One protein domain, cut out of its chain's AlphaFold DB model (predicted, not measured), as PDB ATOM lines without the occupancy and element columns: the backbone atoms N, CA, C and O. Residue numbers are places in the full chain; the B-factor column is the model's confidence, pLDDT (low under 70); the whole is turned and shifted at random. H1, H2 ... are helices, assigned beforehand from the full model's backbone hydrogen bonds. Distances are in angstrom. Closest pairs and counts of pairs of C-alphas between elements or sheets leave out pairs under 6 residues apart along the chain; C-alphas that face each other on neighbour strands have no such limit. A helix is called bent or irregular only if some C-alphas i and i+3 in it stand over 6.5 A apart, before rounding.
ATOM      1  N   CYS A 174     257.621 293.750 169.171       92.31
ATOM      2  CA  CYS A 174     258.195 294.882 169.910       92.31
ATOM      3  C   CYS A 174     259.674 294.579 170.211       92.31
ATOM      4  O   CYS A 174     259.996 293.440 170.569       92.31
ATOM      5  N   ALA A 175     260.569 295.556 170.075       92.06
ATOM      6  CA  ALA A 175     262.001 295.358 170.295       92.06
ATOM      7  C   ALA A 175     262.327 295.020 171.759       92.06
ATOM      8  O   ALA A 175     263.119 294.107 172.003       92.06
ATOM      9  N   ASP A 176     261.667 295.669 172.725       88.62
ATOM     10  CA  ASP A 176     261.841 295.394 174.161       88.62
ATOM     11  C   ASP A 176     261.427 293.957 174.507       88.62
ATOM     12  O   ASP A 176     261.998 293.320 175.396       88.62
ATOM     13  N   TRP A 177     260.466 293.398 173.769       89.38
ATOM     14  CA  TRP A 177     260.045 292.016 173.964       89.38
ATOM     15  C   TRP A 177     261.087 291.011 173.473       89.38
ATOM     16  O   TRP A 177     261.411 290.056 174.181       89.38
ATOM     17  N   PHE A 178     261.667 291.243 172.294       91.06
ATOM     18  CA  PHE A 178     262.811 290.451 171.854       91.06
ATOM     19  C   PHE A 178     263.961 290.585 172.851       91.06
ATOM     20  O   PHE A 178     264.541 289.582 173.257       91.06
ATOM     21  N   LEU A 179     264.246 291.794 173.329       87.75
ATOM     22  CA  LEU A 179     265.277 292.019 174.334       87.75
ATOM     23  C   LEU A 179     265.045 291.202 175.612       87.75
ATOM     24  O   LEU A 179     265.979 290.580 176.125       87.75
ATOM     25  N   TRP A 180     263.802 291.153 176.097       86.94
ATOM     26  CA  TRP A 180     263.410 290.282 177.202       86.94
ATOM     27  C   TRP A 180     263.722 288.810 176.887       86.94
ATOM     28  O   TRP A 180     264.353 288.133 177.700       86.94
ATOM     29  N   GLN A 181     263.389 288.316 175.689       86.69
ATOM     30  CA  GLN A 181     263.714 286.941 175.279       86.69
ATOM     31  C   GLN A 181     265.230 286.685 175.243       86.69
ATOM     32  O   GLN A 181     265.676 285.612 175.640       86.69
ATOM     33  N   PHE A 182     266.044 287.663 174.845       85.94
ATOM     34  CA  PHE A 182     267.506 287.537 174.845       85.94
ATOM     35  C   PHE A 182     268.117 287.476 176.257       85.94
ATOM     36  O   PHE A 182     269.158 286.841 176.446       85.94
ATOM     37  N   ARG A 183     267.467 288.063 177.273       80.94
ATOM     38  CA  ARG A 183     267.857 287.920 178.696       80.94
ATOM     39  C   ARG A 183     267.559 286.530 179.258       80.94
ATOM     40  O   ARG A 183     268.151 286.119 180.253       80.94
ATOM     41  N   HIS A 184     266.688 285.785 178.589       79.50
ATOM     42  CA  HIS A 184     266.219 284.473 178.998       79.50
ATOM     43  C   HIS A 184     266.714 283.428 177.996       79.50
ATOM     44  O   HIS A 184     266.034 283.119 177.023       79.50
ATOM     45  N   LYS A 185     267.917 282.882 178.230       77.81
ATOM     46  CA  LYS A 185     268.679 282.042 177.279       77.81
ATOM     47  C   LYS A 185     267.853 280.993 176.521       77.81
ATOM     48  O   LYS A 185     268.099 280.765 175.341       77.81
ATOM     49  N   GLN A 186     266.860 280.387 177.167       76.56
ATOM     50  CA  GLN A 186     265.958 279.404 176.564       76.56
ATOM     51  C   GLN A 186     265.094 279.944 175.404       76.56
ATOM     52  O   GLN A 186     264.619 279.157 174.590       76.56
ATOM     53  N   PHE A 187     264.895 281.261 175.305       81.56
ATOM     54  CA  PHE A 187     264.098 281.911 174.259       81.56
ATOM     55  C   PHE A 187     264.939 282.535 173.144       81.56
ATOM     56  O   PHE A 187     264.369 282.959 172.144       81.56
ATOM     57  N   VAL A 188     266.272 282.551 173.257       85.38
ATOM     58  CA  VAL A 188     267.158 283.192 172.264       85.38
ATOM     59  C   VAL A 188     266.935 282.623 170.861       85.38
ATOM     60  O   VAL A 188     266.795 283.380 169.905       85.38
ATOM     61  N   THR A 189     266.829 281.297 170.720       85.69
ATOM     62  CA  THR A 189     266.587 280.653 169.416       85.69
ATOM     63  C   THR A 189     265.252 281.072 168.799       85.69
ATOM     64  O   THR A 189     265.185 281.314 167.595       85.69
ATOM     65  N   LEU A 190     264.199 281.175 169.618       84.75
ATOM     66  CA  LEU A 190     262.879 281.620 169.170       84.75
ATOM     67  C   LEU A 190     262.924 283.092 168.748       84.75
ATOM     68  O   LEU A 190     262.519 283.416 167.637       84.75
ATOM     69  N   ALA A 191     263.512 283.956 169.580       89.69
ATOM     70  CA  ALA A 191     263.670 285.379 169.296       89.69
ATOM     71  C   ALA A 191     264.411 285.617 167.974       89.69
ATOM     72  O   ALA A 191     263.977 286.410 167.143       89.69
ATOM     73  N   LEU A 192     265.509 284.888 167.742       90.75
ATOM     74  CA  LEU A 192     266.266 284.965 166.495       90.75
ATOM     75  C   LEU A 192     265.408 284.604 165.279       90.75
ATOM     76  O   LEU A 192     265.478 285.298 164.265       90.75
ATOM     77  N   GLN A 193     264.598 283.545 165.373       90.75
ATOM     78  CA  GLN A 193     263.689 283.135 164.304       90.75
ATOM     79  C   GLN A 193     262.599 284.185 164.053       90.75
ATOM     80  O   GLN A 193     262.350 284.552 162.902       90.75
ATOM     81  N   ASP A 194     261.984 284.691 165.117       91.94
ATOM     82  CA  ASP A 194     260.886 285.649 165.037       91.94
ATOM     83  C   ASP A 194     261.362 286.994 164.473       91.94
ATOM     84  O   ASP A 194     260.708 287.547 163.586       91.94
ATOM     85  N   ILE A 195     262.554 287.469 164.857       94.38
ATOM     86  CA  ILE A 195     263.171 288.675 164.280       94.38
ATOM     87  C   ILE A 195     263.316 288.548 162.757       94.38
ATOM     88  O   ILE A 195     263.064 289.517 162.042       94.38
ATOM     89  N   GLN A 196     263.659 287.372 162.214       94.56
ATOM     90  CA  GLN A 196     263.768 287.206 160.755       94.56
ATOM     91  C   GLN A 196     262.435 287.428 160.025       94.56
ATOM     92  O   GLN A 196     262.435 287.861 158.867       94.56
ATOM     93  N   SER A 197     261.312 287.158 160.696       94.81
ATOM     94  CA  SER A 197     259.967 287.360 160.148       94.81
ATOM     95  C   SER A 197     259.509 288.822 160.170       94.81
ATOM     96  O   SER A 197     258.586 289.181 159.437       94.81
ATOM     97  N   VAL A 198     260.180 289.681 160.947       96.62
ATOM     98  CA  VAL A 198     259.839 291.102 161.043       96.62
ATOM     99  C   VAL A 198     260.036 291.790 159.675       96.62
ATOM    100  O   VAL A 198     261.026 291.539 158.973       96.62
ATOM    101  N   PRO A 199     259.111 292.670 159.245       97.19
ATOM    102  CA  PRO A 199     259.281 293.457 158.027       97.19
ATOM    103  C   PRO A 199     260.456 294.446 158.102       97.19
ATOM    104  O   PRO A 199     260.780 294.998 159.151       97.19
ATOM    105  N   SER A 200     261.076 294.739 156.956       96.69
ATOM    106  CA  SER A 200     262.033 295.853 156.846       96.69
ATOM    107  C   SER A 200     261.289 297.199 156.913       96.69
ATOM    108  O   SER A 200     260.220 297.311 156.306       96.69
ATOM    109  N   PRO A 201     261.837 298.250 157.561       97.50
ATOM    110  CA  PRO A 201     263.169 298.329 158.178       97.50
ATOM    111  C   PRO A 201     263.259 297.822 159.620       97.50
ATOM    112  O   PRO A 201     264.375 297.696 160.119       97.50
ATOM    113  N   ASP A 202     262.130 297.550 160.282       97.50
ATOM    114  CA  ASP A 202     262.094 297.222 161.712       97.50
ATOM    115  C   ASP A 202     263.000 296.026 162.041       97.50
ATOM    116  O   ASP A 202     263.770 296.088 162.993       97.50
ATOM    117  N   ARG A 203     263.045 294.995 161.189       97.69
ATOM    118  CA  ARG A 203     263.964 293.857 161.366       97.69
ATOM    119  C   ARG A 203     265.428 294.260 161.476       97.69
ATOM    120  O   ARG A 203     266.137 293.776 162.357       97.69
ATOM    121  N   GLU A 204     265.912 295.079 160.542       97.88
ATOM    122  CA  GLU A 204     267.321 295.472 160.517       97.88
ATOM    123  C   GLU A 204     267.661 296.352 161.722       97.88
ATOM    124  O   GLU A 204     268.718 296.175 162.323       97.88
ATOM    125  N   VAL A 205     266.754 297.254 162.104       96.06
ATOM    126  CA  VAL A 205     266.953 298.129 163.263       96.06
ATOM    127  C   VAL A 205     266.895 297.339 164.572       96.06
ATOM    128  O   VAL A 205     267.772 297.531 165.402       96.06
ATOM    129  N   ILE A 206     265.957 296.403 164.741       95.31
ATOM    130  CA  ILE A 206     265.899 295.505 165.911       95.31
ATOM    131  C   ILE A 206     267.175 294.663 166.006       95.31
ATOM    132  O   ILE A 206     267.764 294.550 167.078       95.31
ATOM    133  N   THR A 207     267.640 294.112 164.878       95.19
ATOM    134  CA  THR A 207     268.893 293.339 164.830       95.19
ATOM    135  C   THR A 207     270.081 294.185 165.278       95.19
ATOM    136  O   THR A 207     270.919 293.704 166.034       95.19
ATOM    137  N   LEU A 208     270.159 295.446 164.843       93.81
ATOM    138  CA  LEU A 208     271.206 296.369 165.278       93.81
ATOM    139  C   LEU A 208     271.077 296.719 166.758       93.81
ATOM    140  O   LEU A 208     272.060 296.656 167.481       93.81
ATOM    141  N   TRP A 209     269.875 297.066 167.203       91.44
ATOM    142  CA  TRP A 209     269.595 297.530 168.556       91.44
ATOM    143  C   TRP A 209     269.897 296.458 169.613       91.44
ATOM    144  O   TRP A 209     270.569 296.745 170.600       91.44
ATOM    145  N   ILE A 210     269.508 295.206 169.352       90.06
ATOM    146  CA  ILE A 210     269.800 294.062 170.230       90.06
ATOM    147  C   ILE A 210     271.227 293.547 170.021       90.06
ATOM    148  O   ILE A 210     271.934 293.251 170.983       90.06
ATOM    149  N   GLY A 211     271.649 293.398 168.762       89.38
ATOM    150  CA  GLY A 211     272.842 292.636 168.400       89.38
ATOM    151  C   GLY A 211     274.166 293.318 168.727       89.38
ATOM    152  O   GLY A 211     275.148 292.630 168.983       89.38
ATOM    153  N   VAL A 212     274.202 294.650 168.791       85.81
ATOM    154  CA  VAL A 212     275.378 295.379 169.306       85.81
ATOM    155  C   VAL A 212     275.581 295.170 170.810       85.81
ATOM    156  O   VAL A 212     276.684 295.371 171.317       85.81
ATOM    157  N   GLY A 213     274.530 294.737 171.517       71.75
ATOM    158  CA  GLY A 213     274.504 294.616 172.969       71.75
ATOM    159  C   GLY A 213     274.659 295.967 173.666       71.75
ATOM    160  O   GLY A 213     274.903 297.002 173.057       71.75
ATOM    161  N   GLY A 214     274.528 295.980 174.982       65.50
ATOM    162  CA  GLY A 214     274.878 297.148 175.782       65.50
ATOM    163  C   GLY A 214     275.223 296.681 177.173       65.50
ATOM    164  O   GLY A 214     274.459 295.913 177.741       65.50
ATOM    165  N   TRP A 215     276.367 297.101 177.717       51.25
ATOM    166  CA  TRP A 215     276.773 296.697 179.063       51.25
ATOM    167  C   TRP A 215     275.652 297.011 180.075       51.25
ATOM    168  O   TRP A 215     275.110 298.122 180.036       51.25
ATOM    169  N   PRO A 216     275.273 296.064 180.955       52.06
ATOM    170  CA  PRO A 216     275.952 294.794 181.269       52.06
ATOM    171  C   PRO A 216     275.562 293.587 180.389       52.06
ATOM    172  O   PRO A 216     275.993 292.465 180.635       52.06
ATOM    173  N   LEU A 217     274.741 293.793 179.367       55.69
ATOM    174  CA  LEU A 217     274.058 292.761 178.598       55.69
ATOM    175  C   LEU A 217     274.735 292.572 177.229       55.69
ATOM    176  O   LEU A 217     274.324 293.141 176.216       55.69
ATOM    177  N   HIS A 218     275.800 291.769 177.204       59.06
ATOM    178  CA  HIS A 218     276.275 291.148 175.967       59.06
ATOM    179  C   HIS A 218     275.463 289.874 175.741       59.06
ATOM    180  O   HIS A 218     275.512 288.952 176.554       59.06
ATOM    181  N   TYR A 219     274.687 289.837 174.662       68.62
ATOM    182  CA  TYR A 219     273.892 288.668 174.317       68.62
ATOM    183  C   TYR A 219     274.644 287.782 173.328       68.62
ATOM    184  O   TYR A 219     275.085 288.255 172.287       68.62
ATOM    185  N   ASP A 220     274.707 286.481 173.605       64.38
ATOM    186  CA  ASP A 220     275.404 285.492 172.767       64.38
ATOM    187  C   ASP A 220     274.760 285.263 171.376       64.38
ATOM    188  O   ASP A 220     275.198 284.392 170.629       64.38
ATOM    189  N   GLY A 221     273.686 285.979 171.017       64.50
ATOM    190  CA  GLY A 221     272.833 285.582 169.892       64.50
ATOM    191  C   GLY A 221     273.091 286.263 168.545       64.50
ATOM    192  O   GLY A 221     272.626 285.731 167.542       64.50
ATOM    193  N   PHE A 222     273.841 287.369 168.474       81.31
ATOM    194  CA  PHE A 222     274.216 287.977 167.188       81.31
ATOM    195  C   PHE A 222     275.736 288.113 167.049       81.31
ATOM    196  O   PHE A 222     276.345 288.957 167.706       81.31
ATOM    197  N   PRO A 223     276.370 287.330 166.161       85.62
ATOM    198  CA  PRO A 223     277.727 287.603 165.714       85.62
ATOM    199  C   PRO A 223     277.823 288.998 165.084       85.62
ATOM    200  O   PRO A 223     276.935 289.407 164.335       85.62
ATOM    201  N   GLU A 224     278.940 289.699 165.290       86.50
ATOM    202  CA  GLU A 224     279.176 291.033 164.711       86.50
ATOM    203  C   GLU A 224     278.970 291.061 163.184       86.50
ATOM    204  O   GLU A 224     278.427 292.018 162.634       86.50
ATOM    205  N   ALA A 225     279.323 289.972 162.490       91.31
ATOM    206  CA  ALA A 225     279.107 289.824 161.051       91.31
ATOM    207  C   ALA A 225     277.624 289.938 160.646       91.31
ATOM    208  O   ALA A 225     277.316 290.540 159.613       91.31
ATOM    209  N   ASP A 226     276.706 289.412 161.461       92.69
ATOM    210  CA  ASP A 226     275.265 289.462 161.198       92.69
ATOM    211  C   ASP A 226     274.699 290.855 161.477       92.69
ATOM    212  O   ASP A 226     273.906 291.374 160.681       92.69
ATOM    213  N   VAL A 227     275.172 291.497 162.550       94.44
ATOM    214  CA  VAL A 227     274.867 292.899 162.875       94.44
ATOM    215  C   VAL A 227     275.323 293.811 161.735       94.44
ATOM    216  O   VAL A 227     274.569 294.655 161.245       94.44
ATOM    217  N   MET A 228     276.529 293.582 161.215       96.50
ATOM    218  CA  MET A 228     277.066 294.341 160.094       96.50
ATOM    219  C   MET A 228     276.320 294.081 158.784       96.50
ATOM    220  O   MET A 228     276.057 295.009 158.012       96.50
ATOM    221  N   ALA A 229     275.898 292.841 158.534       97.06
ATOM    222  CA  ALA A 229     275.039 292.531 157.399       97.06
ATOM    223  C   ALA A 229     273.677 293.245 157.501       97.06
ATOM    224  O   ALA A 229     273.161 293.717 156.485       97.06
ATOM    225  N   ALA A 230     273.108 293.371 158.706       97.56
ATOM    226  CA  ALA A 230     271.886 294.137 158.942       97.56
ATOM    227  C   ALA A 230     272.085 295.639 158.683       97.56
ATOM    228  O   ALA A 230     271.287 296.222 157.949       97.56
ATOM    229  N   ALA A 231     273.179 296.241 159.170       97.94
ATOM    230  CA  ALA A 231     273.521 297.636 158.871       97.94
ATOM    231  C   ALA A 231     273.621 297.889 157.359       97.94
ATOM    232  O   ALA A 231     273.010 298.821 156.833       97.94
ATOM    233  N   LYS A 232     274.312 297.011 156.623       98.31
ATOM    234  CA  LYS A 232     274.440 297.126 155.162       98.31
ATOM    235  C   LYS A 232     273.094 297.028 154.441       98.31
ATOM    236  O   LYS A 232     272.855 297.797 153.512       98.31
ATOM    237  N   ARG A 233     272.200 296.123 154.866       98.31
ATOM    238  CA  ARG A 233     270.833 296.012 154.316       98.31
ATOM    239  C   ARG A 233     269.965 297.224 154.640       98.31
ATOM    240  O   ARG A 233     269.134 297.599 153.816       98.31
ATOM    241  N   LEU A 234     270.151 297.829 155.815       98.00
ATOM    242  CA  LEU A 234     269.430 299.033 156.217       98.00
ATOM    243  C   LEU A 234     269.739 300.195 155.261       98.00
ATOM    244  O   LEU A 234     268.825 300.906 154.841       98.00
ATOM    245  N   GLY A 235     271.007 300.330 154.869       98.06
ATOM    246  CA  GLY A 235     271.466 301.282 153.865       98.06
ATOM    247  C   GLY A 235     271.691 302.696 154.405       98.06
ATOM    248  O   GLY A 235     271.127 303.112 155.419       98.06
ATOM    249  N   ARG A 236     272.525 303.455 153.687       98.00
ATOM    250  CA  ARG A 236     273.065 304.760 154.102       98.00
ATOM    251  C   ARG A 236     272.020 305.737 154.643       98.00
ATOM    252  O   ARG A 236     272.175 306.239 155.751       98.00
ATOM    253  N   ASP A 237     270.960 306.024 153.889       98.25
ATOM    254  CA  ASP A 237     270.017 307.091 154.261       98.25
ATOM    255  C   ASP A 237     269.280 306.782 155.572       98.25
ATOM    256  O   ASP A 237     269.032 307.670 156.388       98.25
ATOM    257  N   ARG A 238     268.980 305.500 155.795       98.19
ATOM    258  CA  ARG A 238     268.347 304.989 157.011       98.19
ATOM    259  C   ARG A 238     269.321 304.953 158.192       98.19
ATOM    260  O   ARG A 238     268.922 305.315 159.293       98.19
ATOM    261  N   ILE A 239     270.593 304.623 157.962       98.19
ATOM    262  CA  ILE A 239     271.665 304.753 158.967       98.19
ATOM    263  C   ILE A 239     271.810 306.214 159.408       98.19
ATOM    264  O   ILE A 239     271.788 306.508 160.600       98.19
ATOM    265  N   LEU A 240     271.868 307.155 158.463       97.75
ATOM    266  CA  LEU A 240     271.915 308.584 158.780       97.75
ATOM    267  C   LEU A 240     270.641 309.068 159.492       97.75
ATOM    268  O   LEU A 240     270.686 310.063 160.210       97.75
ATOM    269  N   ALA A 241     269.496 308.410 159.300       96.75
ATOM    270  CA  ALA A 241     268.281 308.700 160.056       96.75
ATOM    271  C   ALA A 241     268.405 308.240 161.522       96.75
ATOM    272  O   ALA A 241     268.105 309.027 162.420       96.75
ATOM    273  N   VAL A 242     268.946 307.036 161.770       95.19
ATOM    274  CA  VAL A 242     269.294 306.556 163.124       95.19
ATOM    275  C   VAL A 242     270.250 307.532 163.814       95.19
ATOM    276  O   VAL A 242     269.960 308.022 164.898       95.19
ATOM    277  N   LEU A 243     271.340 307.919 163.152       94.12
ATOM    278  CA  LEU A 243     272.317 308.859 163.715       94.12
ATOM    279  C   LEU A 243     271.718 310.246 164.033       94.12
ATOM    280  O   LEU A 243     272.192 310.947 164.918       94.12
ATOM    281  N   ARG A 244     270.624 310.637 163.372       92.75
ATOM    282  CA  ARG A 244     269.877 311.874 163.672       92.75
ATOM    283  C   ARG A 244     268.826 311.715 164.777       92.75
ATOM    284  O   ARG A 244     268.027 312.629 164.981       92.75
ATOM    285  N   GLY A 245     268.769 310.563 165.444       91.19
ATOM    286  CA  GLY A 245     267.744 310.247 166.437       91.19
ATOM    287  C   GLY A 245     266.352 310.030 165.837       91.19
ATOM    288  O   GLY A 245     265.346 310.228 166.514       91.19
ATOM    289  N   LYS A 246     266.280 309.674 164.550       94.19
ATOM    290  CA  LYS A 246     265.041 309.420 163.799       94.19
ATOM    291  C   LYS A 246     265.118 308.022 163.183       94.19
ATOM    292  O   LYS A 246     265.253 307.909 161.962       94.19
ATOM    293  N   PRO A 247     265.123 306.964 164.012       93.69
ATOM    294  CA  PRO A 247     265.295 305.613 163.507       93.69
ATOM    295  C   PRO A 247     264.181 305.292 162.503       93.69
ATOM    296  O   PRO A 247     263.037 305.709 162.691       93.69
ATOM    297  N   PRO A 248     264.507 304.604 161.402       93.81
ATOM    298  CA  PRO A 248     263.502 304.161 160.457       93.81
ATOM    299  C   PRO A 248     262.705 303.017 161.085       93.81
ATOM    300  O   PRO A 248     263.263 302.210 161.819       93.81
ATOM    301  N   GLY A 249     261.426 302.915 160.739       92.94
ATOM    302  CA  GLY A 249     260.571 301.851 161.252       92.94
ATOM    303  C   GLY A 249     259.373 302.368 162.020       92.94
ATOM    304  O   GLY A 249     259.070 303.562 162.011       92.94
ATOM    305  N   SER A 250     258.654 301.424 162.604       93.44
ATOM    306  CA  SER A 250     257.409 301.648 163.326       93.44
ATOM    307  C   SER A 250     257.505 301.262 164.797       93.44
ATOM    308  O   SER A 250     256.538 301.486 165.527       93.44
ATOM    309  N   ASP A 251     258.612 300.646 165.221       92.44
ATOM    310  CA  ASP A 251     258.803 300.181 166.592       92.44
ATOM    311  C   ASP A 251     259.057 301.350 167.567       92.44
ATOM    312  O   ASP A 251     260.045 302.071 167.419       92.44
ATOM    313  N   PRO A 252     258.160 301.591 168.543       91.19
ATOM    314  CA  PRO A 252     258.280 302.713 169.471       91.19
ATOM    315  C   PRO A 252     259.280 302.464 170.614       91.19
ATOM    316  O   PRO A 252     259.568 303.421 171.350       91.19
ATOM    317  N   ASP A 253     259.792 301.238 170.775       90.81
ATOM    318  CA  ASP A 253     260.856 300.912 171.735       90.81
ATOM    319  C   ASP A 253     262.186 301.504 171.271       90.81
ATOM    320  O   ASP A 253     262.960 302.061 172.053       90.81
ATOM    321  N   ILE A 254     262.420 301.482 169.957       91.38
ATOM    322  CA  ILE A 254     263.672 301.948 169.375       91.38
ATOM    323  C   ILE A 254     263.610 303.454 169.166       91.38
ATOM    324  O   ILE A 254     263.236 303.956 168.108       91.38
ATOM    325  N   LYS A 255     264.020 304.201 170.186       88.56
ATOM    326  CA  LYS A 255     264.146 305.659 170.134       88.56
ATOM    327  C   LYS A 255     265.272 306.149 171.046       88.56
ATOM    328  O   LYS A 255     265.601 305.473 172.019       88.56
ATOM    329  N   PRO A 256     265.838 307.338 170.786       84.00
ATOM    330  CA  PRO A 256     266.755 307.967 171.728       84.00
ATOM    331  C   PRO A 256     266.058 308.217 173.075       84.00
ATOM    332  O   PRO A 256     264.969 308.795 173.115       84.00
ATOM    333  N   PRO A 263     273.477 303.491 181.823       52.12
ATOM    334  CA  PRO A 263     273.890 302.120 181.548       52.12
ATOM    335  C   PRO A 263     272.707 301.340 180.960       52.12
ATOM    336  O   PRO A 263     271.642 301.276 181.573       52.12
ATOM    337  N   GLY A 264     272.875 300.802 179.752       60.81
ATOM    338  CA  GLY A 264     271.802 300.121 179.022       60.81
ATOM    339  C   GLY A 264     271.030 300.962 177.995       60.81
ATOM    340  O   GLY A 264     270.068 300.438 177.439       60.81
ATOM    341  N   ASP A 265     271.432 302.204 177.678       80.12
ATOM    342  CA  ASP A 265     270.903 302.917 176.499       80.12
ATOM    343  C   ASP A 265     271.359 302.216 175.203       80.12
ATOM    344  O   ASP A 265     272.415 302.492 174.632       80.12
ATOM    345  N   GLN A 266     270.553 301.270 174.732       84.50
ATOM    346  CA  GLN A 266     270.841 300.487 173.530       84.50
ATOM    347  C   GLN A 266     270.829 301.323 172.254       84.50
ATOM    348  O   GLN A 266     271.550 301.019 171.303       84.50
ATOM    349  N   TYR A 267     270.061 302.417 172.230       88.06
ATOM    350  CA  TYR A 267     270.062 303.318 171.082       88.06
ATOM    351  C   TYR A 267     271.426 303.988 170.921       88.06
ATOM    352  O   TYR A 267     271.955 304.125 169.809       88.06
ATOM    353  N   TYR A 268     272.012 304.379 172.051       86.19
ATOM    354  CA  TYR A 268     273.352 304.928 172.101       86.19
ATOM    355  C   TYR A 268     274.402 303.931 171.590       86.19
ATOM    356  O   TYR A 268     275.186 304.279 170.701       86.19
ATOM    357  N   VAL A 269     274.384 302.687 172.084       86.44
ATOM    358  CA  VAL A 269     275.366 301.667 171.677       86.44
ATOM    359  C   VAL A 269     275.230 301.314 170.195       86.44
ATOM    360  O   VAL A 269     276.231 301.286 169.477       86.44
ATOM    361  N   MET A 270     273.998 301.173 169.697       91.56
ATOM    362  CA  MET A 270     273.716 300.998 168.269       91.56
ATOM    363  C   MET A 270     274.313 302.122 167.422       91.56
ATOM    364  O   MET A 270     274.939 301.870 166.395       91.56
ATOM    365  N   SER A 271     274.149 303.372 167.843       92.31
ATOM    366  CA  SER A 271     274.681 304.513 167.095       92.31
ATOM    367  C   SER A 271     276.213 304.545 167.114       92.31
ATOM    368  O   SER A 271     276.822 304.825 166.084       92.31
ATOM    369  N   ARG A 272     276.857 304.213 168.246       90.12
ATOM    370  CA  ARG A 272     278.325 304.091 168.319       90.12
ATOM    371  C   ARG A 272     278.861 303.006 167.406       90.12
ATOM    372  O   ARG A 272     279.851 303.251 166.729       90.12
ATOM    373  N   PHE A 273     278.186 301.863 167.343       92.38
ATOM    374  CA  PHE A 273     278.526 300.806 166.399       92.38
ATOM    375  C   PHE A 273     278.448 301.305 164.948       92.38
ATOM    376  O   PHE A 273     279.368 301.118 164.156       92.38
ATOM    377  N   LEU A 274     277.380 302.021 164.581       95.81
ATOM    378  CA  LEU A 274     277.264 302.590 163.233       95.81
ATOM    379  C   LEU A 274     278.390 303.597 162.928       95.81
ATOM    380  O   LEU A 274     278.889 303.626 161.803       95.81
ATOM    381  N   LEU A 275     278.815 304.390 163.917       96.19
ATOM    382  CA  LEU A 275     279.934 305.329 163.786       96.19
ATOM    383  C   LEU A 275     281.294 304.622 163.688       96.19
ATOM    384  O   LEU A 275     282.109 305.011 162.852       96.19
ATOM    385  N   SER A 276     281.541 303.564 164.467       92.38
ATOM    386  CA  SER A 276     282.799 302.802 164.405       92.38
ATOM    387  C   SER A 276     282.983 302.071 163.073       92.38
ATOM    388  O   SER A 276     284.113 301.849 162.649       92.38
ATOM    389  N   HIS A 277     281.884 301.762 162.376       95.50
ATOM    390  CA  HIS A 277     281.881 301.167 161.034       95.50
ATOM    391  C   HIS A 277     281.538 302.166 159.917       95.50
ATOM    392  O   HIS A 277     281.184 301.760 158.808       95.50
TER     393      HIS A 277
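AT A GLANCE: This is residues 174 to 256 and 263 to 277 of the 525 residues of an uncharacterized protein of Acidobacteria bacterium (UniProt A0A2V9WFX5). Look for a compact cluster of helices round one short helix, H3, in the middle: H1 and H2 lie to one side, H4 folds back beside H3, H6 crosses it, and H5 lies far from H1 and H2. The printed part has 98 residues with six named helices, H1 to H6 in order, and no named strand; its class is all helix. The radius of gyration of the C-alphas is 12.1 A, and they span 36 by 29 by 26 A.

HOW THE PARTS SIT: Start at H1, residues 175 to 183, which forms a helical hairpin with H2, residues 185 to 197; their closest C-alphas, of Phe 182 and Val 188, are 5.1 A apart. Next comes the hub, H3, residues 202 to 211. H2 touches it with residues 195 to 197 alone, closest at the C-alphas of Ile 195 and Arg 203, 6.0 A. H4, residues 224 to 234, touches H3 at a shallow tilt of 26 degrees, opposite ways; the C-alphas of Glu 204 and Ala 230 come closest, 5.0 A. H6, residues 266 to 276, touches H3 about perpendicular, at 88 degrees, closest at the C-alphas of Trp 209 and Met 270, 5.4 A. H5, residues 236 to 243, only just touches H6, with 3 pairs of C-alphas within 8 A, the closest Leu 243 and Ser 271. Every O i to N i+4 pair is within hydrogen-bond range in H1, H3, H4, H5 and H6, and 6 of 9 are in H2.

IN THESE COORDINATES: Find C-alpha 175 at (262.001, 295.358, 170.295), where H1 begins. H2 runs 19.9 A and is irregular: C-alphas 186 and 189 are 7.3 A apart. H4 and H6 each run 15.2 A; H6 ends at C-alpha 276, (282.799, 302.802, 164.405).

THE WHOLE: The H3 to H4 link is long, 12 residues. Residues 257 to 262 are not printed, a gap of 13.5 A between C-alphas 256 and 263. Residues 214 to 221 and 263 to 264 are under pLDDT 70.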